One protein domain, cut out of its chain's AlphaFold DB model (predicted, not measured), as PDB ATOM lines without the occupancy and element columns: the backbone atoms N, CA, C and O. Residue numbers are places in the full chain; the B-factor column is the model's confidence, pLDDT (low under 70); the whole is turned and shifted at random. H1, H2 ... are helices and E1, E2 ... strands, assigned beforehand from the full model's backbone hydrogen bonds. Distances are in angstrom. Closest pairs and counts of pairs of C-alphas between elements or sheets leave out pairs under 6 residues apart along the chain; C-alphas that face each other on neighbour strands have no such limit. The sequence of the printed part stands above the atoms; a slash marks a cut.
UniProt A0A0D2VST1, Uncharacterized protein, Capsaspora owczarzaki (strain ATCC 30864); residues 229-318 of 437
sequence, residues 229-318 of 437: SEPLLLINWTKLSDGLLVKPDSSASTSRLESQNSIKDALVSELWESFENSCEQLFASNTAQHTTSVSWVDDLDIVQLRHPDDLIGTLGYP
ATOM      1  N   SER A 229     178.527 190.259 179.897       90.25
ATOM      2  CA  SER A 229     177.927 190.213 181.217       90.25
ATOM      3  C   SER A 229     176.948 189.042 181.267       90.25
ATOM      4  O   SER A 229     175.962 189.024 180.527       90.25
ATOM      5  N   GLU A 230     177.248 188.036 182.087       93.31
ATOM      6  CA  GLU A 230     176.412 186.841 182.242       93.31
ATOM      7  C   GLU A 230     175.367 187.074 183.341       93.31
ATOM      8  O   GLU A 230     175.723 187.609 184.397       93.31
ATOM      9  N   PRO A 231     174.093 186.694 183.132       95.75
ATOM     10  CA  PRO A 231     173.057 186.867 184.141       95.75
ATOM     11  C   PRO A 231     173.231 185.879 185.296       95.75
ATOM     12  O   PRO A 231     173.493 184.691 185.099       95.75
ATOM     13  N   LEU A 232     173.015 186.371 186.509       96.44
ATOM     14  CA  LEU A 232     173.066 185.605 187.748       96.44
ATOM     15  C   LEU A 232     171.840 185.938 188.612       96.44
ATOM     16  O   LEU A 232     171.170 186.954 188.423       96.44
ATOM     17  N   LEU A 233     171.580 185.091 189.599       96.69
ATOM     18  CA  LEU A 233     170.617 185.319 190.669       96.69
ATOM     19  C   LEU A 233     171.358 185.610 191.967       96.69
ATOM     20  O   LEU A 233     172.245 184.852 192.349       96.69
ATOM     21  N   LEU A 234     170.964 186.659 192.680       96.50
ATOM     22  CA  LEU A 234     171.294 186.831 194.094       96.50
ATOM     23  C   LEU A 234     170.147 186.274 194.916       96.50
ATOM     24  O   LEU A 234     169.028 186.764 194.804       96.50
ATOM     25  N   ILE A 235     170.434 185.260 195.726       96.19
ATOM     26  CA  ILE A 235     169.458 184.525 196.527       96.19
ATOM     27  C   ILE A 235     169.764 184.736 198.004       96.19
ATOM     28  O   ILE A 235     170.898 184.560 198.456       96.19
ATOM     29  N   ASN A 236     168.730 185.083 198.760       94.75
ATOM     30  CA  ASN A 236     168.733 185.094 200.210       94.75
ATOM     31  C   ASN A 236     168.407 183.685 200.728       94.75
ATOM     32  O   ASN A 236     167.244 183.306 200.882       94.75
ATOM     33  N   TRP A 237     169.456 182.903 200.977       93.38
ATOM     34  CA  TRP A 237     169.354 181.511 201.412       93.38
ATOM     35  C   TRP A 237     168.717 181.391 202.794       93.38
ATOM     36  O   TRP A 237     167.961 180.452 203.031       93.38
ATOM     37  N   THR A 238     168.966 182.349 203.692       90.75
ATOM     38  CA  THR A 238     168.349 182.360 205.026       90.75
ATOM     39  C   THR A 238     166.830 182.399 204.933       90.75
ATOM     40  O   THR A 238     166.174 181.552 205.541       90.75
ATOM     41  N   LYS A 239     166.274 183.306 204.120       91.31
ATOM     42  CA  LYS A 239     164.824 183.382 203.896       91.31
ATOM     43  C   LYS A 239     164.273 182.155 203.178       91.31
ATOM     44  O   LYS A 239     163.228 181.659 203.578       91.31
ATOM     45  N   LEU A 240     164.977 181.655 202.160       88.81
ATOM     46  CA  LEU A 240     164.557 180.448 201.440       88.81
ATOM     47  C   LEU A 240     164.458 179.234 202.375       88.81
ATOM     48  O   LEU A 240     163.536 178.438 202.269       88.81
ATOM     49  N   SER A 241     165.397 179.113 203.312       86.69
ATOM     50  CA  SER A 241     165.433 178.024 204.288       86.69
ATOM     51  C   SER A 241     164.479 178.204 205.478       86.69
ATOM     52  O   SER A 241     164.628 177.484 206.458       86.69
ATOM     53  N   ASP A 242     163.577 179.191 205.452       82.56
ATOM     54  CA  ASP A 242     162.692 179.558 206.572       82.56
ATOM     55  C   ASP A 242     163.445 179.721 207.911       82.56
ATOM     56  O   ASP A 242     163.047 179.248 208.975       82.56
ATOM     57  N   GLY A 243     164.634 180.334 207.851       65.88
ATOM     58  CA  GLY A 243     165.485 180.559 209.022       65.88
ATOM     59  C   GLY A 243     166.237 179.327 209.546       65.88
ATOM     60  O   GLY A 243     166.940 179.442 210.553       65.88
ATOM     61  N   LEU A 244     166.165 178.168 208.874       61.22
ATOM     62  CA  LEU A 244     166.969 176.983 209.219       61.22
ATOM     63  C   LEU A 244     168.477 177.250 209.069       61.22
ATOM     64  O   LEU A 244     169.294 176.709 209.822       61.22
ATOM     65  N   LEU A 245     168.861 178.114 208.128       68.06
ATOM     66  CA  LEU A 245     170.227 178.611 207.999       68.06
ATOM     67  C   LEU A 245     170.472 179.742 209.001       68.06
ATOM     68  O   LEU A 245     170.241 180.921 208.732       68.06
ATOM     69  N   VAL A 246     170.965 179.362 210.180       63.16
ATOM     70  CA  VAL A 246     171.329 180.307 211.245       63.16
ATOM     71  C   VAL A 246     172.668 180.985 210.937       63.16
ATOM     72  O   VAL A 246     173.548 180.372 210.350       63.16
ATOM     73  N   LYS A 247     172.884 182.224 211.380       64.31
ATOM     74  CA  LYS A 247     174.154 182.952 211.213       64.31
ATOM     75  C   LYS A 247     175.378 182.123 211.665       64.31
ATOM     76  O   LYS A 247     175.326 181.481 212.722       64.31
ATOM     77  N   PRO A 248     176.500 182.130 210.920       59.69
ATOM     78  CA  PRO A 248     177.772 181.686 211.467       59.69
ATOM     79  C   PRO A 248     178.199 182.705 212.529       59.69
ATOM     80  O   PRO A 248     178.741 183.764 212.218       59.69
ATOM     81  N   ASP A 249     177.902 182.425 213.800       57.47
ATOM     82  CA  ASP A 249     178.446 183.224 214.898       57.47
ATOM     83  C   ASP A 249     179.974 183.242 214.771       57.47
ATOM     84  O   ASP A 249     180.584 182.213 214.477       57.47
ATOM     85  N   SER A 250     180.609 184.390 215.016       58.41
ATOM     86  CA  SER A 250     182.056 184.609 214.823       58.41
ATOM     87  C   SER A 250     182.956 183.668 215.650       58.41
ATOM     88  O   SER A 250     184.175 183.691 215.507       58.41
ATOM     89  N   SER A 251     182.361 182.850 216.524       57.81
ATOM     90  CA  SER A 251     183.004 181.843 217.370       57.81
ATOM     91  C   SER A 251     182.553 180.400 217.093       57.81
ATOM     92  O   SER A 251     183.000 179.492 217.795       57.81
ATOM     93  N   ALA A 252     181.636 180.162 216.147       53.53
ATOM     94  CA  ALA A 252     181.058 178.844 215.902       53.53
ATOM     95  C   ALA A 252     181.947 177.974 214.998       53.53
ATOM     96  O   ALA A 252     182.501 178.413 213.993       53.53
ATOM     97  N   SER A 253     182.065 176.715 215.409       59.38
ATOM     98  CA  SER A 253     182.902 175.650 214.865       59.38
ATOM     99  C   SER A 253     182.711 175.390 213.367       59.38
ATOM    100  O   SER A 253     181.607 175.504 212.835       59.38
ATOM    101  N   THR A 254     183.781 174.926 212.712       69.44
ATOM    102  CA  THR A 254     183.809 174.447 211.314       69.44
ATOM    103  C   THR A 254     182.640 173.520 210.962       69.44
ATOM    104  O   THR A 254     182.081 173.627 209.876       69.44
ATOM    105  N   SER A 255     182.193 172.696 211.915       73.19
ATOM    106  CA  SER A 255     181.056 171.783 211.757       73.19
ATOM    107  C   SER A 255     179.722 172.473 211.435       73.19
ATOM    108  O   SER A 255     178.898 171.911 210.717       73.19
ATOM    109  N   ARG A 256     179.482 173.690 211.940       74.06
ATOM    110  CA  ARG A 256     178.231 174.424 211.683       74.06
ATOM    111  C   ARG A 256     178.223 175.010 210.276       74.06
ATOM    112  O   ARG A 256     177.214 174.917 209.585       74.06
ATOM    113  N   LEU A 257     179.357 175.547 209.833       75.50
ATOM    114  CA  LEU A 257     179.513 176.042 208.466       75.50
ATOM    115  C   LEU A 257     179.375 174.902 207.443       75.50
ATOM    116  O   LEU A 257     178.699 175.063 206.433       75.50
ATOM    117  N   GLU A 258     179.943 173.727 207.734       81.19
ATOM    118  CA  GLU A 258     179.754 172.519 206.917       81.19
ATOM    119  C   GLU A 258     178.275 172.115 206.821       81.19
ATOM    120  O   GLU A 258     177.794 171.819 205.729       81.19
ATOM    121  N   SER A 259     177.522 172.174 207.928       82.00
ATOM    122  CA  SER A 259     176.082 171.875 207.905       82.00
ATOM    123  C   SER A 259     175.273 172.873 207.069       82.00
ATOM    124  O   SER A 259     174.372 172.468 206.339       82.00
ATOM    125  N   GLN A 260     175.625 174.161 207.106       83.44
ATOM    126  CA  GLN A 260     174.967 175.195 206.302       83.44
ATOM    127  C   GLN A 260     175.256 175.030 204.817       83.44
ATOM    128  O   GLN A 260     174.346 175.155 204.003       83.44
ATOM    129  N   ASN A 261     176.504 174.707 204.470       85.56
ATOM    130  CA  ASN A 261     176.870 174.414 203.091       85.56
ATOM    131  C   ASN A 261     176.139 173.167 202.583       85.56
ATOM    132  O   ASN A 261     175.610 173.204 201.485       85.56
ATOM    133  N   SER A 262     176.003 172.120 203.404       87.25
ATOM    134  CA  SER A 262     175.225 170.925 203.047       87.25
ATOM    135  C   SER A 262     173.747 171.242 202.772       87.25
ATOM    136  O   SER A 262     173.196 170.810 201.762       87.25
ATOM    137  N   ILE A 263     173.108 172.055 203.625       86.44
ATOM    138  CA  ILE A 263     171.722 172.506 203.411       86.44
ATOM    139  C   ILE A 263     171.625 173.354 202.140       86.44
ATOM    140  O   ILE A 263     170.721 173.153 201.336       86.44
ATOM    141  N   LYS A 264     172.568 174.279 201.929       88.06
ATOM    142  CA  LYS A 264     172.624 175.092 200.713       88.06
ATOM    143  C   LYS A 264     172.775 174.220 199.468       88.06
ATOM    144  O   LYS A 264     172.068 174.453 198.499       88.06
ATOM    145  N   ASP A 265     173.653 173.223 199.484       90.00
ATOM    146  CA  ASP A 265     173.882 172.327 198.348       90.00
ATOM    147  C   ASP A 265     172.640 171.468 198.049       90.00
ATOM    148  O   ASP A 265     172.311 171.244 196.881       90.00
ATOM    149  N   ALA A 266     171.909 171.046 199.087       88.31
ATOM    150  CA  ALA A 266     170.621 170.373 198.936       88.31
ATOM    151  C   ALA A 266     169.569 171.299 198.300       88.31
ATOM    152  O   ALA A 266     168.959 170.918 197.304       88.31
ATOM    153  N   LEU A 267     169.435 172.535 198.799       89.75
ATOM    154  CA  LEU A 267     168.530 173.543 198.230       89.75
ATOM    155  C   LEU A 267     168.897 173.876 196.782       89.75
ATOM    156  O   LEU A 267     168.029 173.964 195.928       89.75
ATOM    157  N   VAL A 268     170.187 174.032 196.476       92.56
ATOM    158  CA  VAL A 268     170.666 174.252 195.106       92.56
ATOM    159  C   VAL A 268     170.268 173.078 194.213       92.56
ATOM    160  O   VAL A 268     169.794 173.305 193.107       92.56
ATOM    161  N   SER A 269     170.430 171.840 194.681       90.31
ATOM    162  CA  SER A 269     170.069 170.647 193.907       90.31
ATOM    163  C   SER A 269     168.568 170.588 193.605       90.31
ATOM    164  O   SER A 269     168.193 170.335 192.464       90.31
ATOM    165  N   GLU A 270     167.724 170.894 194.593       89.06
ATOM    166  CA  GLU A 270     166.266 170.976 194.439       89.06
ATOM    167  C   GLU A 270     165.856 172.096 193.471       89.06
ATOM    168  O   GLU A 270     165.084 171.872 192.537       89.06
ATOM    169  N   LEU A 271     166.457 173.283 193.622       90.88
ATOM    170  CA  LEU A 271     166.258 174.402 192.704       90.88
ATOM    171  C   LEU A 271     166.621 174.017 191.266       90.88
ATOM    172  O   LEU A 271     165.945 174.444 190.338       90.88
ATOM    173  N   TRP A 272     167.673 173.225 191.045       91.75
ATOM    174  CA  TRP A 272     168.089 172.829 189.697       91.75
ATOM    175  C   TRP A 272     167.134 171.846 189.017       91.75
ATOM    176  O   TRP A 272     166.999 171.903 187.795       91.75
ATOM    177  N   GLU A 273     166.470 170.968 189.771       88.94
ATOM    178  CA  GLU A 273     165.541 169.976 189.214       88.94
ATOM    179  C   GLU A 273     164.294 170.636 188.605       88.94
ATOM    180  O   GLU A 273     163.801 170.205 187.562       88.94
ATOM    181  N   SER A 274     163.827 171.737 189.202       89.12
ATOM    182  CA  SER A 274     162.669 172.500 188.728       89.12
ATOM    183  C   SER A 274     162.951 174.004 188.696       89.12
ATOM    184  O   SER A 274     162.239 174.809 189.302       89.12
ATOM    185  N   PHE A 275     164.016 174.398 187.992       91.50
ATOM    186  CA  PHE A 275     164.550 175.764 188.047       91.50
ATOM    187  C   PHE A 275     163.538 176.858 187.705       91.50
ATOM    188  O   PHE A 275     163.471 177.859 188.413       91.50
ATOM    189  N   GLU A 276     162.732 176.685 186.656       88.94
ATOM    190  CA  GLU A 276     161.765 177.707 186.224       88.94
ATOM    191  C   GLU A 276     160.649 177.911 187.261       88.94
ATOM    192  O   GLU A 276     160.395 179.041 187.683       88.94
ATOM    193  N   ASN A 277     160.049 176.816 187.742       88.06
ATOM    194  CA  ASN A 277     159.003 176.865 188.768       88.06
ATOM    195  C   ASN A 277     159.547 177.424 190.085       88.06
ATOM    196  O   ASN A 277     158.908 178.253 190.734       88.06
ATOM    197  N   SER A 278     160.757 177.004 190.455       92.44
ATOM    198  CA  SER A 278     161.422 177.491 191.657       92.44
ATOM    199  C   SER A 278     161.759 178.975 191.547       92.44
ATOM    200  O   SER A 278     161.577 179.717 192.505       92.44
ATOM    201  N   CYS A 279     162.194 179.448 190.375       92.00
ATOM    202  CA  CYS A 279     162.468 180.864 190.156       92.00
ATOM    203  C   CYS A 279     161.226 181.732 190.353       92.00
ATOM    204  O   CYS A 279     161.339 182.774 190.994       92.00
ATOM    205  N   GLU A 280     160.056 181.327 189.848       89.44
ATOM    206  CA  GLU A 280     158.811 182.068 190.106       89.44
ATOM    207  C   GLU A 280     158.562 182.210 191.616       89.44
ATOM    208  O   GLU A 280     158.322 183.316 192.098       89.44
ATOM    209  N   GLN A 281     158.720 181.131 192.390       90.69
ATOM    210  CA  GLN A 281     158.556 181.172 193.849       90.69
ATOM    211  C   GLN A 281     159.609 182.051 194.537       90.69
ATOM    212  O   GLN A 281     159.281 182.819 195.447       90.69
ATOM    213  N   LEU A 282     160.869 181.985 194.097       93.44
ATOM    214  CA  LEU A 282     161.953 182.812 194.628       93.44
ATOM    215  C   LEU A 282     161.680 184.309 194.421       93.44
ATOM    216  O   LEU A 282     161.897 185.130 195.317       93.44
ATOM    217  N   PHE A 283     161.177 184.682 193.246       93.94
ATOM    218  CA  PHE A 283     160.833 186.069 192.954       93.94
ATOM    219  C   PHE A 283     159.545 186.517 193.653       93.94
ATOM    220  O   PHE A 283     159.516 187.625 194.191       93.94
ATOM    221  N   ALA A 284     158.517 185.666 193.705       89.06
ATOM    222  CA  ALA A 284     157.258 185.952 194.396       89.06
ATOM    223  C   ALA A 284     157.472 186.177 195.902       89.06
ATOM    224  O   ALA A 284     156.932 187.118 196.480       89.06
ATOM    225  N   SER A 285     158.341 185.376 196.523       91.19
ATOM    226  CA  SER A 285     158.735 185.524 197.931       91.19
ATOM    227  C   SER A 285     159.754 186.647 198.180       91.19
ATOM    228  O   SER A 285     160.161 186.867 199.323       91.19
ATOM    229  N   ASN A 286     160.186 187.369 197.134       91.88
ATOM    230  CA  ASN A 286     161.218 188.408 197.208       91.88
ATOM    231  C   ASN A 286     162.509 187.902 197.895       91.88
ATOM    232  O   ASN A 286     163.164 188.615 198.664       91.88
ATOM    233  N   THR A 287     162.850 186.636 197.639       94.12
ATOM    234  CA  THR A 287     164.068 185.975 198.128       94.12
ATOM    235  C   THR A 287     165.178 185.967 197.084       94.12
ATOM    236  O   THR A 287     166.337 185.784 197.454       94.12
ATOM    237  N   ALA A 288     164.859 186.236 195.814       95.62
ATOM    238  CA  ALA A 288     165.840 186.399 194.749       95.62
ATOM    239  C   ALA A 288     165.726 187.736 194.005       95.62
ATOM    240  O   ALA A 288     164.645 188.309 193.859       95.62
ATOM    241  N   GLN A 289     166.859 188.204 193.478       95.44
ATOM    242  CA  GLN A 289     166.935 189.306 192.520       95.44
ATOM    243  C   GLN A 289     167.900 188.973 191.375       95.44
ATOM    244  O   GLN A 289     168.845 188.202 191.546       95.44
ATOM    245  N   HIS A 290     167.674 189.579 190.209       95.69
ATOM    246  CA  HIS A 290     168.601 189.482 189.080       95.69
ATOM    247  C   HIS A 290     169.865 190.289 189.353       95.69
ATOM    248  O   HIS A 290     169.798 191.377 189.918       95.69
ATOM    249  N   THR A 291     170.999 189.777 188.897       95.94
ATOM    250  CA  THR A 291     172.262 190.508 188.837       95.94
ATOM    251  C   THR A 291     173.088 190.010 187.652       95.94
ATOM    252  O   THR A 291     172.623 189.204 186.842       95.94
ATOM    253  N   THR A 292     174.323 190.480 187.530       96.19
ATOM    254  CA  THR A 292     175.240 190.054 186.487       96.19
ATOM    255  C   THR A 292     176.625 189.721 187.016       96.19
ATOM    256  O   THR A 292     177.015 190.165 188.094       96.19
ATOM    257  N   SER A 293     177.417 188.995 186.227       95.19
ATOM    258  CA  SER A 293     178.812 188.674 186.549       95.19
ATOM    259  C   SER A 293     179.692 189.904 186.812       95.19
ATOM    260  O   SER A 293     180.713 189.778 187.487       95.19
ATOM    261  N   VAL A 294     179.291 191.086 186.331       94.88
ATOM    262  CA  VAL A 294     180.011 192.351 186.546       94.88
ATOM    263  C   VAL A 294     179.446 193.199 187.689       94.88
ATOM    264  O   VAL A 294     180.214 193.942 188.286       94.88
ATOM    265  N   SER A 295     178.148 193.097 188.004       94.62
ATOM    266  CA  SER A 295     177.477 193.948 189.007       94.62
ATOM    267  C   SER A 295     177.176 193.251 190.334       94.62
ATOM    268  O   SER A 295     176.816 193.920 191.298       94.62
ATOM    269  N   TRP A 296     177.329 191.925 190.422       95.94
ATOM    270  CA  TRP A 296     176.873 191.163 191.590       95.94
ATOM    271  C   TRP A 296     177.514 191.569 192.910       95.94
ATOM    272  O   TRP A 296     176.875 191.399 193.940       95.94
ATOM    273  N   VAL A 297     178.746 192.084 192.900       96.12
ATOM    274  CA  VAL A 297     179.417 192.550 194.122       96.12
ATOM    275  C   VAL A 297     178.713 193.790 194.667       96.12
ATOM    276  O   VAL A 297     178.327 193.807 195.831       96.12
ATOM    277  N   ASP A 298     178.472 194.780 193.808       96.62
ATOM    278  CA  ASP A 298     177.779 196.014 194.188       96.62
ATOM    279  C   ASP A 298     176.332 195.713 194.612       96.62
ATOM    280  O   ASP A 298     175.846 196.202 195.633       96.62
ATOM    281  N   ASP A 299     175.651 194.844 193.860       95.25
ATOM    282  CA  ASP A 299     174.290 194.414 194.169       95.25
ATOM    283  C   ASP A 299     174.233 193.634 195.495       95.25
ATOM    284  O   ASP A 299     173.292 193.806 196.274       95.25
ATOM    285  N   LEU A 300     175.237 192.799 195.784       95.38
ATOM    286  CA  LEU A 300     175.357 192.073 197.048       95.38
ATOM    287  C   LEU A 300     175.542 193.039 198.219       95.38
ATOM    288  O   LEU A 300     174.844 192.886 199.218       95.38
ATOM    289  N   ASP A 301     176.408 194.045 198.094       95.19
ATOM    290  CA  ASP A 301     176.626 195.049 199.141       95.19
ATOM    291  C   ASP A 301     175.326 195.800 199.474       95.19
ATOM    292  O   ASP A 301     174.992 196.004 200.646       95.19
ATOM    293  N   ILE A 302     174.531 196.146 198.453       94.25
ATOM    294  CA  ILE A 302     173.222 196.793 198.628       94.25
ATOM    295  C   ILE A 302     172.243 195.878 199.374       94.25
ATOM    296  O   ILE A 302     171.526 196.339 200.272       94.25
ATOM    297  N   VAL A 303     172.170 194.592 199.018       92.62
ATOM    298  CA  VAL A 303     171.256 193.650 199.686       92.62
ATOM    299  C   VAL A 303     171.728 193.345 201.103       92.62
ATOM    300  O   VAL A 303     170.906 193.352 202.019       92.62
ATOM    301  N   GLN A 304     173.029 193.154 201.317       92.75
ATOM    302  CA  GLN A 304     173.603 192.891 202.635       92.75
ATOM    303  C   GLN A 304     173.390 194.079 203.580       92.75
ATOM    304  O   GLN A 304     173.123 193.880 204.760       92.75
ATOM    305  N   LEU A 305     173.424 195.317 203.075       94.00
ATOM    306  CA  LEU A 305     173.098 196.499 203.877       94.00
ATOM    307  C   LEU A 305     171.647 196.475 204.392       94.00
ATOM    308  O   LEU A 305     171.378 196.921 205.506       94.00
ATOM    309  N   ARG A 306     170.710 195.946 203.595       92.50
ATOM    310  CA  ARG A 306     169.292 195.795 203.973       92.50
ATOM    311  C   ARG A 306     169.041 194.567 204.848       92.50
ATOM    312  O   ARG A 306     168.086 194.554 205.622       92.50
ATOM    313  N   HIS A 307     169.884 193.549 204.713       91.50
ATOM    314  CA  HIS A 307     169.752 192.247 205.356       91.50
ATOM    315  C   HIS A 307     171.095 191.799 205.961       91.50
ATOM    316  O   HIS A 307     171.689 190.826 205.498       91.50
ATOM    317  N   PRO A 308     171.600 192.500 206.996       89.94
ATOM    318  CA  PRO A 308     172.959 192.294 207.504       89.94
ATOM    319  C   PRO A 308     173.180 190.912 208.126       89.94
ATOM    320  O   PRO A 308     174.320 190.453 208.195       89.94
ATOM    321  N   ASP A 309     172.108 190.259 208.569       88.88
ATOM    322  CA  ASP A 309     172.148 188.956 209.233       88.88
ATOM    323  C   ASP A 309     171.823 187.777 208.305       88.88
ATOM    324  O   ASP A 309     171.996 186.627 208.714       88.88
ATOM    325  N   ASP A 310     171.403 188.046 207.066       90.44
ATOM    326  CA  ASP A 310     170.990 187.006 206.129       90.44
ATOM    327  C   ASP A 310     172.189 186.461 205.340       90.44
ATOM    328  O   ASP A 310     173.104 187.192 204.943       90.44
ATOM    329  N   LEU A 311     172.165 185.153 205.075       90.50
ATOM    330  CA  LEU A 311     173.094 184.490 204.171       90.50
ATOM    331  C   LEU A 311     172.640 184.719 202.729       90.50
ATOM    332  O   LEU A 311     171.703 184.078 202.249       90.50
ATOM    333  N   ILE A 312     173.336 185.605 202.024       93.31
ATOM    334  CA  ILE A 312     173.076 185.908 200.618       93.31
ATOM    335  C   ILE A 312     174.176 185.284 199.761       93.31
ATOM    336  O   ILE A 312     175.350 185.270 200.129       93.31
ATOM    337  N   GLY A 313     173.803 184.731 198.612       93.19
ATOM    338  CA  GLY A 313     174.768 184.169 197.678       93.19
ATOM    339  C   GLY A 313     174.272 184.186 196.246       93.19
ATOM    340  O   GLY A 313     173.087 184.363 195.988       93.19
ATOM    341  N   THR A 314     175.193 183.977 195.314       95.75
ATOM    342  CA  THR A 314     174.886 183.944 193.885       95.75
ATOM    343  C   THR A 314     174.550 182.532 193.410       95.75
ATOM    344  O   THR A 314     175.196 181.568 193.829       95.75
ATOM    345  N   LEU A 315     173.611 182.423 192.476       95.88
ATOM    346  CA  LEU A 315     173.315 181.222 191.702       95.88
ATOM    347  C   LEU A 315     173.339 181.574 190.210       95.88
ATOM    348  O   LEU A 315     172.766 182.578 189.795       95.88
ATOM    349  N   GLY A 316     174.029 180.772 189.401       95.12
ATOM    350  CA  GLY A 316     174.020 180.942 187.948       95.12
ATOM    351  C   GLY A 316     172.711 180.453 187.339       95.12
ATOM    352  O   GLY A 316     172.130 179.480 187.816       95.12
ATOM    353  N   TYR A 317     172.269 181.104 186.268       95.12
ATOM    354  CA  TYR A 317     171.184 180.578 185.445       95.12
ATOM    355  C   TYR A 317     171.612 179.281 184.718       95.12
ATOM    356  O   TYR A 317     172.791 179.133 184.385       95.12
ATOM    357  N   PRO A 318     170.673 178.362 184.406       94.75
ATOM    358  CA  PRO A 318     170.895 177.265 183.468       94.75
ATOM    359  C   PRO A 318     171.466 177.762 182.148       94.75
ATOM    360  O   PRO A 318     171.135 178.854 181.706       94.75
TER     361      PRO A 318
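This is residues 229 to 318 of the 437 residues of an uncharacterized protein of Capsaspora owczarzaki (strain ATCC 30864) (UniProt A0A0D2VST1). A small sheet of three strands has H4 packed over one face, while the short helix H3 covers part of the opposite face. The long helix H2 runs past the sheet on the same side as H3, and the loop before it sticks out at residues 250 to 255, of which 254 and 255 belong to H2. The printed part has 90 residues, with four named helices and three named strands in the order E1, H1, H2, H3, E2, H4, E3; the sheet runs E2, E1, E3 and is antiparallel. The class is mixed, helices and strands. The whole is compact, with a radius of gyration of the C-alphas of 13.2 A and spans of 37 by 29 by 21 A.

E1, residues 231 to 236, begins at C-alpha 231 (173.057, 186.867, 184.141) and is 16.7 A long. H1 is residues 237 to 240, 4.9 A. H2, residues 254 to 273, begins at C-alpha 254 (183.809, 174.447, 211.314) and is 29.0 A long. H3 is residues 275 to 284, 14.0 A; E2 is residues 288 to 292, 13.0 A; H4 is residues 296 to 306, 15.2 A. E3, residues 312 to 316, is 13.6 A long and ends at C-alpha 316 (174.020, 180.942, 187.948).

E1 is the inner strand. It is antiparallel to E2 at 145 degrees, with N 234 and O 289 within hydrogen-bond range at 2.9 A, and to E3 at 149 degrees, with N 233 and O 315 at 2.8 A. E2, H4 and E3 form a split strand-helix-strand unit, two strands running the same way with E1 between them, and its crossover is right-handed. H4 is on the sheet at a height of 9.3 A, over E1 and along the strands, at 22 degrees to E1 on the local plane; the C-alphas of Leu 234 and Leu 300 are the closest of E1 and H4, 7.3 A apart. H3 is on the opposite face at a height of 10.1 A, over E2 and only just over E1, where 3 of its C-alphas fall. H1 only grazes the sheet. H2 is not on the sheet. H2 and H3 are close but not clearly touching, their closest C-alphas, Leu 271 and Ser 278, 5.8 A apart; they run opposite ways at a steep tilt of 69.8 degrees, only just short of about perpendicular. Every O i to N i+4 pair is within hydrogen-bond range in H2, H3 and H4; H1 is too short for one.

The two C-alphas farthest apart are those of Ser 251 and Glu 276, at 37.9 A. The printed part has no cut. The link from H1 to H2, 13 residues, is long; the other links are tight. The mean pLDDT of the printed part is 87.3, and residues 243 to 254 are under 70.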